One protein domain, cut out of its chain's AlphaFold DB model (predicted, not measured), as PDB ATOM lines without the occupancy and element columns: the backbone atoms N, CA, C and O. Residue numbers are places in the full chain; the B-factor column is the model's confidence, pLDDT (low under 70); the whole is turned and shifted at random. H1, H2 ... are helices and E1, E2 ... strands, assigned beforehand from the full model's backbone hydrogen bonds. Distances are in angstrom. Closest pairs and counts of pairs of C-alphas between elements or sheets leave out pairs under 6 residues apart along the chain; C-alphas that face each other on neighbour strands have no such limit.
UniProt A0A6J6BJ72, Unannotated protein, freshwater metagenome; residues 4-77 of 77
ATOM      1  N   SER A   4    -145.013 -89.384-169.919       61.31
ATOM      2  CA  SER A   4    -145.999 -89.133-170.976       61.31
ATOM      3  C   SER A   4    -145.866 -90.086-172.177       61.31
ATOM      4  O   SER A   4    -146.858 -90.454-172.810       61.31
ATOM      5  N   LYS A   5    -144.637 -90.523-172.484       63.91
ATOM      6  CA  LYS A   5    -144.335 -91.488-173.553       63.91
ATOM      7  C   LYS A   5    -144.667 -92.916-173.135       63.91
ATOM      8  O   LYS A   5    -145.104 -93.697-173.973       63.91
ATOM      9  N   PHE A   6    -144.475 -93.247-171.858       65.19
ATOM     10  CA  PHE A   6    -144.835 -94.554-171.319       65.19
ATOM     11  C   PHE A   6    -146.352 -94.777-171.378       65.19
ATOM     12  O   PHE A   6    -146.798 -95.795-171.899       65.19
ATOM     13  N   GLU A   7    -147.150 -93.805-170.929       60.19
ATOM     14  CA  GLU A   7    -148.617 -93.923-170.902       60.19
ATOM     15  C   GLU A   7    -149.229 -94.119-172.297       60.19
ATOM     16  O   GLU A   7    -150.138 -94.929-172.478       60.19
ATOM     17  N   LYS A   8    -148.675 -93.458-173.320       60.28
ATOM     18  CA  LYS A   8    -149.140 -93.598-174.710       60.28
ATOM     19  C   LYS A   8    -148.857 -94.964-175.334       60.28
ATOM     20  O   LYS A   8    -149.580 -95.358-176.241       60.28
ATOM     21  N   VAL A   9    -147.793 -95.642-174.906       62.41
ATOM     22  CA  VAL A   9    -147.318 -96.885-175.543       62.41
ATOM     23  C   VAL A   9    -147.688 -98.121-174.723       62.41
ATOM     24  O   VAL A   9    -147.945 -99.172-175.298       62.41
ATOM     25  N   PHE A  10    -147.744 -97.995-173.397       59.84
ATOM     26  CA  PHE A  10    -147.956 -99.110-172.471       59.84
ATOM     27  C   PHE A  10    -149.140 -98.914-171.526       59.84
ATOM     28  O   PHE A  10    -149.658 -99.899-171.014       59.84
ATOM     29  N   GLY A  11    -149.534 -97.667-171.247       56.28
ATOM     30  CA  GLY A  11    -150.626 -97.380-170.317       56.28
ATOM     31  C   GLY A  11    -151.998 -97.647-170.922       56.28
ATOM     32  O   GLY A  11    -152.878 -98.125-170.215       56.28
ATOM     33  N   THR A  12    -152.160 -97.324-172.218       58.34
ATOM     34  CA  THR A  12    -153.418 -97.422-172.989       58.34
ATOM     35  C   THR A  12    -154.651 -97.230-172.102       58.34
ATOM     36  O   THR A  12    -155.463 -98.149-171.993       58.34
ATOM     37  N   PRO A  13    -154.770 -96.086-171.398       63.00
ATOM     38  CA  PRO A  13    -155.838 -95.896-170.433       63.00
ATOM     39  C   PRO A  13    -157.165 -95.997-171.175       63.00
ATOM     40  O   PRO A  13    -157.510 -95.143-171.990       63.00
ATOM     41  N   HIS A  14    -157.888 -97.088-170.931       65.50
ATOM     42  CA  HIS A  14    -159.099 -97.395-171.679       65.50
ATOM     43  C   HIS A  14    -160.253 -96.450-171.318       65.50
ATOM     44  O   HIS A  14    -161.244 -96.445-172.035       65.50
ATOM     45  N   ASN A  15    -160.123 -95.648-170.242       63.75
ATOM     46  CA  ASN A  15    -161.128 -94.715-169.699       63.75
ATOM     47  C   ASN A  15    -162.547 -95.303-169.587       63.75
ATOM     48  O   ASN A  15    -163.520 -94.569-169.427       63.75
ATOM     49  N   SER A  16    -162.657 -96.627-169.665       72.88
ATOM     50  CA  SER A  16    -163.901 -97.357-169.556       72.88
ATOM     51  C   SER A  16    -164.292 -97.412-168.093       72.88
ATOM     52  O   SER A  16    -163.521 -97.884-167.255       72.88
ATOM     53  N   ASP A  17    -165.504 -96.965-167.803       81.12
ATOM     54  CA  ASP A  17    -166.112 -97.151-166.498       81.12
ATOM     55  C   ASP A  17    -166.635 -98.592-166.395       81.12
ATOM     56  O   ASP A  17    -167.691 -98.946-166.925       81.12
ATOM     57  N   LEU A  18    -165.838 -99.454-165.761       83.75
ATOM     58  CA  LEU A  18    -166.172-100.865-165.570       83.75
ATOM     59  C   LEU A  18    -167.379-101.058-164.646       83.75
ATOM     60  O   LEU A  18    -168.072-102.066-164.770       83.75
ATOM     61  N   MET A  19    -167.646-100.103-163.751       88.38
ATOM     62  CA  MET A  19    -168.793-100.152-162.845       88.38
ATOM     63  C   MET A  19    -170.069 -99.862-163.622       88.38
ATOM     64  O   MET A  19    -171.002-100.658-163.573       88.38
ATOM     65  N   LEU A  20    -170.063 -98.807-164.440       87.56
ATOM     66  CA  LEU A  20    -171.188 -98.489-165.318       87.56
ATOM     67  C   LEU A  20    -171.496 -99.642-166.287       87.56
ATOM     68  O   LEU A  20    -172.659 -99.963-166.530       87.56
ATOM     69  N   LEU A  21    -170.459-100.298-166.820       89.12
ATOM     70  CA  LEU A  21    -170.627-101.476-167.670       89.12
ATOM     71  C   LEU A  21    -171.276-102.639-166.904       89.12
ATOM     72  O   LEU A  21    -172.215-103.257-167.401       89.12
ATOM     73  N   ALA A  22    -170.800-102.939-165.697       90.44
ATOM     74  CA  ALA A  22    -171.338-104.015-164.871       90.44
ATOM     75  C   ALA A  22    -172.799-103.758-164.452       90.44
ATOM     76  O   ALA A  22    -173.629-104.665-164.545       90.44
ATOM     77  N   GLU A  23    -173.134-102.521-164.085       91.38
ATOM     78  CA  GLU A  23    -174.504-102.097-163.773       91.38
ATOM     79  C   GLU A  23    -175.437-102.250-164.977       91.38
ATOM     80  O   GLU A  23    -176.546-102.769-164.835       91.38
ATOM     81  N   ALA A  24    -174.980-101.892-166.182       92.12
ATOM     82  CA  ALA A  24    -175.743-102.088-167.416       92.12
ATOM     83  C   ALA A  24    -176.043-103.573-167.708       92.12
ATOM     84  O   ALA A  24    -177.026-103.887-168.380       92.12
ATOM     85  N   HIS A  25    -175.231-104.489-167.176       91.44
ATOM     86  CA  HIS A  25    -175.440-105.937-167.244       91.44
ATOM     87  C   HIS A  25    -176.198-106.515-166.035       91.44
ATOM     88  O   HIS A  25    -176.345-107.733-165.934       91.44
ATOM     89  N   GLY A  26    -176.703-105.669-165.131       92.25
ATOM     90  CA  GLY A  26    -177.467-106.085-163.954       92.25
ATOM     91  C   GLY A  26    -176.618-106.692-162.835       92.25
ATOM     92  O   GLY A  26    -177.162-107.345-161.946       92.25
ATOM     93  N   LEU A  27    -175.296-106.504-162.871       92.94
ATOM     94  CA  LEU A  27    -174.405-106.935-161.800       92.94
ATOM     95  C   LEU A  27    -174.382-105.888-160.691       92.94
ATOM     96  O   LEU A  27    -174.333-104.687-160.949       92.94
ATOM     97  N   LYS A  28    -174.359-106.354-159.440       92.44
ATOM     98  CA  LYS A  28    -174.097-105.482-158.297       92.44
ATOM     99  C   LYS A  28    -172.655-104.990-158.357       92.44
ATOM    100  O   LYS A  28    -171.742-105.783-158.587       92.44
ATOM    101  N   THR A  29    -172.455-103.706-158.104       93.62
ATOM    102  CA  THR A  29    -171.150-103.054-158.153       93.62
ATOM    103  C   THR A  29    -170.812-102.444-156.794       93.62
ATOM    104  O   THR A  29    -171.661-101.841-156.139       93.62
ATOM    105  N   THR A  30    -169.570-102.621-156.337       94.56
ATOM    106  CA  THR A  30    -169.084-102.043-155.073       94.56
ATOM    107  C   THR A  30    -167.699-101.436-155.270       94.56
ATOM    108  O   THR A  30    -166.773-102.127-155.687       94.56
ATOM    109  N   LEU A  31    -167.530-100.152-154.945       93.56
ATOM    110  CA  LEU A  31    -166.212 -99.524-154.844       93.56
ATOM    111  C   LEU A  31    -165.692 -99.689-153.415       93.56
ATOM    112  O   LEU A  31    -166.358 -99.273-152.469       93.56
ATOM    113  N   VAL A  32    -164.495-100.255-153.261       94.94
ATOM    114  CA  VAL A  32    -163.846-100.416-151.955       94.94
ATOM    115  C   VAL A  32    -162.502 -99.694-151.931       94.94
ATOM    116  O   VAL A  32    -161.743 -99.691-152.901       94.94
ATOM    117  N   THR A  33    -162.219 -99.063-150.799       91.94
ATOM    118  CA  THR A  33    -161.001 -98.275-150.549       91.94
ATOM    119  C   THR A  33    -160.202 -98.782-149.354       91.94
ATOM    120  O   THR A  33    -159.059 -98.372-149.169       91.94
ATOM    121  N   THR A  34    -160.772 -99.695-148.559       90.81
ATOM    122  CA  THR A  34    -160.100-100.316-147.414       90.81
ATOM    123  C   THR A  34    -160.204-101.835-147.458       90.81
ATOM    124  O   THR A  34    -161.036-102.409-148.169       90.81
ATOM    125  N   LEU A  35    -159.345-102.495-146.680       92.69
ATOM    126  CA  LEU A  35    -159.358-103.947-146.557       92.69
ATOM    127  C   LEU A  35    -160.647-104.436-145.887       92.69
ATOM    128  O   LEU A  35    -161.210-105.437-146.313       92.69
ATOM    129  N   GLU A  36    -161.144-103.717-144.885       95.19
ATOM    130  CA  GLU A  36    -162.387-104.049-144.185       95.19
ATOM    131  C   GLU A  36    -163.582-104.007-145.142       95.19
ATOM    132  O   GLU A  36    -164.376-104.942-145.163       95.19
ATOM    133  N   GLN A  37    -163.659-102.977-145.993       94.12
ATOM    134  CA  GLN A  37    -164.697-102.860-147.021       94.12
ATOM    135  C   GLN A  37    -164.624-103.999-148.043       94.12
ATOM    136  O   GLN A  37    -165.655-104.509-148.474       94.12
ATOM    137  N   LEU A  38    -163.412-104.413-148.428       94.12
ATOM    138  CA  LEU A  38    -163.224-105.561-149.311       94.12
ATOM    139  C   LEU A  38    -163.710-106.854-148.647       94.12
ATOM    140  O   LEU A  38    -164.454-107.611-149.266       94.12
ATOM    141  N   LEU A  39    -163.315-107.093-147.395       95.56
ATOM    142  CA  LEU A  39    -163.733-108.273-146.638       95.56
ATOM    143  C   LEU A  39    -165.254-108.325-146.487       95.56
ATOM    144  O   LEU A  39    -165.843-109.378-146.708       95.56
ATOM    145  N   GLU A  40    -165.889-107.197-146.176       94.62
ATOM    146  CA  GLU A  40    -167.345-107.081-146.095       94.62
ATOM    147  C   GLU A  40    -168.008-107.365-147.450       94.62
ATOM    148  O   GLU A  40    -168.913-108.197-147.530       94.62
ATOM    149  N   ALA A  41    -167.523-106.754-148.534       93.38
ATOM    150  CA  ALA A  41    -168.064-106.965-149.875       93.38
ATOM    151  C   ALA A  41    -167.966-108.435-150.317       93.38
ATOM    152  O   ALA A  41    -168.888-108.949-150.950       93.38
ATOM    153  N   MET A  42    -166.898-109.141-149.931       93.75
ATOM    154  CA  MET A  42    -166.709-110.567-150.220       93.75
ATOM    155  C   MET A  42    -167.703-111.491-149.501       93.75
ATOM    156  O   MET A  42    -167.842-112.642-149.908       93.75
ATOM    157  N   THR A  43    -168.399-111.024-148.458       95.75
ATOM    158  CA  THR A  43    -169.419-111.833-147.762       95.75
ATOM    159  C   THR A  43    -170.745-111.922-148.516       95.75
ATOM    160  O   THR A  43    -171.588-112.754-148.187       95.75
ATOM    161  N   ILE A  44    -170.952-111.065-149.518       92.44
ATOM    162  CA  ILE A  44    -172.212-110.976-150.254       92.44
ATOM    163  C   ILE A  44    -172.285-112.118-151.268       92.44
ATOM    164  O   ILE A  44    -171.423-112.250-152.139       92.44
ATOM    165  N   GLU A  45    -173.341-112.922-151.169       92.19
ATOM    166  CA  GLU A  45    -173.595-114.018-152.098       92.19
ATOM    167  C   GLU A  45    -174.053-113.521-153.478       92.19
ATOM    168  O   GLU A  45    -174.781-112.534-153.609       92.19
ATOM    169  N   GLY A  46    -173.665-114.268-154.512       91.44
ATOM    170  CA  GLY A  46    -174.034-114.014-155.902       91.44
ATOM    171  C   GLY A  46    -172.997-113.205-156.699       91.44
ATOM    172  O   GLY A  46    -172.017-112.706-156.144       91.44
ATOM    173  N   PRO A  47    -173.171-113.104-158.031       91.94
ATOM    174  CA  PRO A  47    -172.244-112.382-158.896       91.94
ATOM    175  C   PRO A  47    -172.245-110.879-158.609       91.94
ATOM    176  O   PRO A  47    -173.290-110.227-158.625       91.94
ATOM    177  N   GLN A  48    -171.058-110.320-158.407       94.12
ATOM    178  CA  GLN A  48    -170.849-108.889-158.220       94.12
ATOM    179  C   GLN A  48    -169.485-108.473-158.770       94.12
ATOM    180  O   GLN A  48    -168.577-109.293-158.916       94.12
ATOM    181  N   VAL A  49    -169.340-107.184-159.044       94.56
ATOM    182  CA  VAL A  49    -168.078-106.551-159.417       94.56
ATOM    183  C   VAL A  49    -167.623-105.676-158.258       94.56
ATOM    184  O   VAL A  49    -168.344-104.783-157.820       94.56
ATOM    185  N   ILE A  50    -166.416-105.935-157.757       95.31
ATOM    186  CA  ILE A  50    -165.789-105.132-156.707       95.31
ATOM    187  C   ILE A  50    -164.617-104.388-157.341       95.31
ATOM    188  O   ILE A  50    -163.655-105.010-157.792       95.31
ATOM    189  N   GLN A  51    -164.692-103.060-157.393       93.56
ATOM    190  CA  GLN A  51    -163.602-102.227-157.883       93.56
ATOM    191  C   GLN A  51    -162.685-101.824-156.728       93.56
ATOM    192  O   GLN A  51    -163.132-101.262-155.727       93.56
ATOM    193  N   ILE A  52    -161.386-102.056-156.919       92.88
ATOM    194  CA  ILE A  52    -160.315-101.611-156.026       92.88
ATOM    195  C   ILE A  52    -159.413-100.677-156.829       92.88
ATOM    196  O   ILE A  52    -158.713-101.110-157.748       92.88
ATOM    197  N   SER A  53    -159.427 -99.388-156.496       83.75
ATOM    198  CA  SER A  53    -158.533 -98.420-157.133       83.75
ATOM    199  C   SER A  53    -157.125 -98.576-156.563       83.75
ATOM    200  O   SER A  53    -156.917 -98.423-155.363       83.75
ATOM    201  N   THR A  54    -156.152 -98.872-157.425       82.25
ATOM    202  CA  THR A  54    -154.735 -98.945-157.043       82.25
ATOM    203  C   THR A  54    -153.949 -97.819-157.702       82.25
ATOM    204  O   THR A  54    -154.216 -97.450-158.845       82.25
ATOM    205  N   ASP A  55    -152.970 -97.270-156.981       79.75
ATOM    206  CA  ASP A  55    -152.010 -96.322-157.545       79.75
ATOM    207  C   ASP A  55    -150.798 -97.104-158.062       79.75
ATOM    208  O   ASP A  55    -149.997 -97.663-157.309       79.75
ATOM    209  N   ARG A  56    -150.657 -97.135-159.386       77.88
ATOM    210  CA  ARG A  56    -149.550 -97.808-160.063       77.88
ATOM    211  C   ARG A  56    -148.181 -97.243-159.667       77.88
ATOM    212  O   ARG A  56    -147.222 -98.006-159.576       77.88
ATOM    213  N   GLY A  57    -148.075 -95.934-159.453       78.88
ATOM    214  CA  GLY A  57    -146.847 -95.289-158.997       78.88
ATOM    215  C   GLY A  57    -146.493 -95.700-157.570       78.88
ATOM    216  O   GLY A  57    -145.329 -95.976-157.283       78.88
ATOM    217  N   GLU A  58    -147.495 -95.819-156.700       77.50
ATOM    218  CA  GLU A  58    -147.296 -96.336-155.343       77.50
ATOM    219  C   GLU A  58    -146.857 -97.802-155.345       77.50
ATOM    220  O   GLU A  58    -145.915 -98.155-154.635       77.50
ATOM    221  N   ASN A  59    -147.437 -98.638-156.209       76.69
ATOM    222  CA  ASN A  59    -147.022-100.036-156.347       76.69
ATOM    223  C   ASN A  59    -145.525-100.154-156.677       76.69
ATOM    224  O   ASN A  59    -144.816-100.945-156.053       76.69
ATOM    225  N   VAL A  60    -145.015 -99.339-157.610       80.69
ATOM    226  CA  VAL A  60    -143.579 -99.320-157.949       80.69
ATOM    227  C   VAL A  60    -142.731 -98.948-156.730       80.69
ATOM    228  O   VAL A  60    -141.782 -99.666-156.413       80.69
ATOM    229  N   ARG A  61    -143.102 -97.889-155.999       83.25
ATOM    230  CA  ARG A  61    -142.375 -97.447-154.794       83.25
ATOM    231  C   ARG A  61    -142.339 -98.522-153.708       83.25
ATOM    232  O   ARG A  61    -141.299 -98.738-153.083       83.25
ATOM    233  N   VAL A  62    -143.456 -99.215-153.481       84.12
ATOM    234  CA  VAL A  62    -143.532-100.315-152.507       84.12
ATOM    235  C   VAL A  62    -142.597-101.457-152.904       84.12
ATOM    236  O   VAL A  62    -141.827-101.925-152.063       84.12
ATOM    237  N   HIS A  63    -142.602-101.868-154.175       78.81
ATOM    238  CA  HIS A  63    -141.701-102.915-154.666       78.81
ATOM    239  C   HIS A  63    -140.222-102.529-154.529       78.81
ATOM    240  O   HIS A  63    -139.416-103.343-154.075       78.81
ATOM    241  N   GLU A  64    -139.856-101.289-154.858       86.50
ATOM    242  CA  GLU A  64    -138.489-100.783-154.687       86.50
ATOM    243  C   GLU A  64    -138.045-100.822-153.221       86.50
ATOM    244  O   GLU A  64    -136.954-101.313-152.917       86.50
ATOM    245  N   ARG A  65    -138.910-100.378-152.301       87.00
ATOM    246  CA  ARG A  65    -138.630-100.385-150.860       87.00
ATOM    247  C   ARG A  65    -138.397-101.796-150.325       87.00
ATOM    248  O   ARG A  65    -137.427-102.016-149.602       87.00
ATOM    249  N   ILE A  66    -139.247-102.755-150.696       86.38
ATOM    250  CA  ILE A  66    -139.096-104.158-150.278       86.38
ATOM    251  C   ILE A  66    -137.762-104.721-150.780       86.38
ATOM    252  O   ILE A  66    -137.006-105.300-150.001       86.38
ATOM    253  N   ASN A  67    -137.424-104.494-152.051       83.81
ATOM    254  CA  ASN A  67    -136.174-104.979-152.636       83.81
ATOM    255  C   ASN A  67    -134.934-104.386-151.951       83.81
ATOM    256  O   ASN A  67    -133.964-105.104-151.697       83.81
ATOM    257  N   GLN A  68    -134.964-103.095-151.610       87.00
ATOM    258  CA  GLN A  68    -133.886-102.451-150.857       87.00
ATOM    259  C   GLN A  68    -133.726-103.073-149.466       87.00
ATOM    260  O   GLN A  68    -132.609-103.419-149.083       87.00
ATOM    261  N   MET A  69    -134.827-103.272-148.734       88.00
ATOM    262  CA  MET A  69    -134.798-103.886-147.401       88.00
ATOM    263  C   MET A  69    -134.231-105.308-147.435       88.00
ATOM    264  O   MET A  69    -133.377-105.649-146.618       88.00
ATOM    265  N   VAL A  70    -134.641-106.116-148.417       86.50
ATOM    266  CA  VAL A  70    -134.113-107.473-148.615       86.50
ATOM    267  C   VAL A  70    -132.622-107.437-148.958       86.50
ATOM    268  O   VAL A  70    -131.842-108.181-148.366       86.50
ATOM    269  N   SER A  71    -132.186-106.544-149.853       85.06
ATOM    270  CA  SER A  71    -130.761-106.431-150.191       85.06
ATOM    271  C   SER A  71    -129.905-106.010-148.997       85.06
ATOM    272  O   SER A  71    -128.759-106.451-148.914       85.06
ATOM    273  N   VAL A  72    -130.409-105.142-148.118       87.38
ATOM    274  CA  VAL A  72    -129.700-104.739-146.896       87.38
ATOM    275  C   VAL A  72    -129.597-105.915-145.931       87.38
ATOM    276  O   VAL A  72    -128.512-106.181-145.424       87.38
ATOM    277  N   ALA A  73    -130.689-106.655-145.723       85.88
ATOM    278  CA  ALA A  73    -130.699-107.820-144.842       85.88
ATOM    279  C   ALA A  73    -129.684-108.884-145.292       85.88
ATOM    280  O   ALA A  73    -128.890-109.345-144.479       85.88
ATOM    281  N   ILE A  74    -129.642-109.200-146.592       88.81
ATOM    282  CA  ILE A  74    -128.713-110.196-147.150       88.81
ATOM    283  C   ILE A  74    -127.250-109.735-147.065       88.81
ATOM    284  O   ILE A  74    -126.377-110.554-146.822       88.81
ATOM    285  N   ARG A  75    -126.952-108.440-147.247       77.56
ATOM    286  CA  ARG A  75    -125.570-107.917-147.137       77.56
ATOM    287  C   ARG A  75    -125.043-107.871-145.703       77.56
ATOM    288  O   ARG A  75    -123.833-107.837-145.517       77.56
ATOM    289  N   ASN A  76    -125.947-107.821-144.730       65.62
ATOM    290  CA  ASN A  76    -125.631-107.777-143.304       65.62
ATOM    291  C   ASN A  76    -125.753-109.160-142.628       65.62
ATOM    292  O   ASN A  76    -125.717-109.224-141.400       65.62
ATOM    293  N   SER A  77    -125.944-110.227-143.415       55.22
ATOM    294  CA  SER A  77    -125.964-111.635-142.985       55.22
ATOM    295  C   SER A  77    -124.626-112.301-143.288       55.22
ATOM    296  O   SER A  77    -124.199-113.142-142.471       55.22
TER     297      SER A  77
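AT A GLANCE: This is residues 4 to 77 of the 77 residues of the protein "Unannotated protein" of freshwater metagenome (UniProt A0A6J6BJ72). A small body is built on a ribbon of two parallel strands, E1 and E2, with the short helix H2 over one side of it and the short helix H3 over the other. Two arms stick out of this body: residues 56 to 75 form the long helix H4, which gives the model much of its length, and residues 4 to 17 hold H1. The printed part has 74 residues with four named helices and two named strands, in the order H1 H2 E1 H3 E2 H4; the class is mostly helix. The whole is extended, with a radius of gyration of the C-alphas of 18.2 A, and only just flat, spanning 55 by 37 by 15 A.

IN THESE COORDINATES: E1 is residues 28 to 32, from C-alpha 28 at (-174.097, -105.482, -158.297), and E2 is residues 48 to 52; they measure 13.1 A and 13.0 A. H2, residues 18 to 24, and H3, residues 35 to 41, each measure 9.8 A. H1, residues 4 to 11, measures 9.5 A. H4, residues 56 to 75, measures 29.1 A and ends with C-alpha 75 at (-125.570, -107.917, -147.137).

HOW THE PARTS SIT: E1 and E2 are parallel neighbours at 20 degrees, with N 30 and O 49 within hydrogen-bond range at 2.9 A. E1, H3 and E2 form a strand-helix-strand unit, two parallel strands with a helix between, whose crossover is right-handed. The closest C-alphas of H2 and E1 are those of Met 19 and Thr 29, 6.0 A; of E1 and H3, Val 32 and Leu 38, 5.8 A. H1 and H4 are apart. Every O i to N i+4 pair is within hydrogen-bond range in H2, H3 and H4, and 3 of 4 in H1.

THE WHOLE: The C-alphas farthest apart, of Ala 24 and Ser 77, are 56.3 A apart. The printed part has no cut, and no link is long. Residues 4 to 17 and 55 to 77 stand free. Mean pLDDT of the printed part is 83.3; residues 4 to 15 and 76 to 77 are under 70.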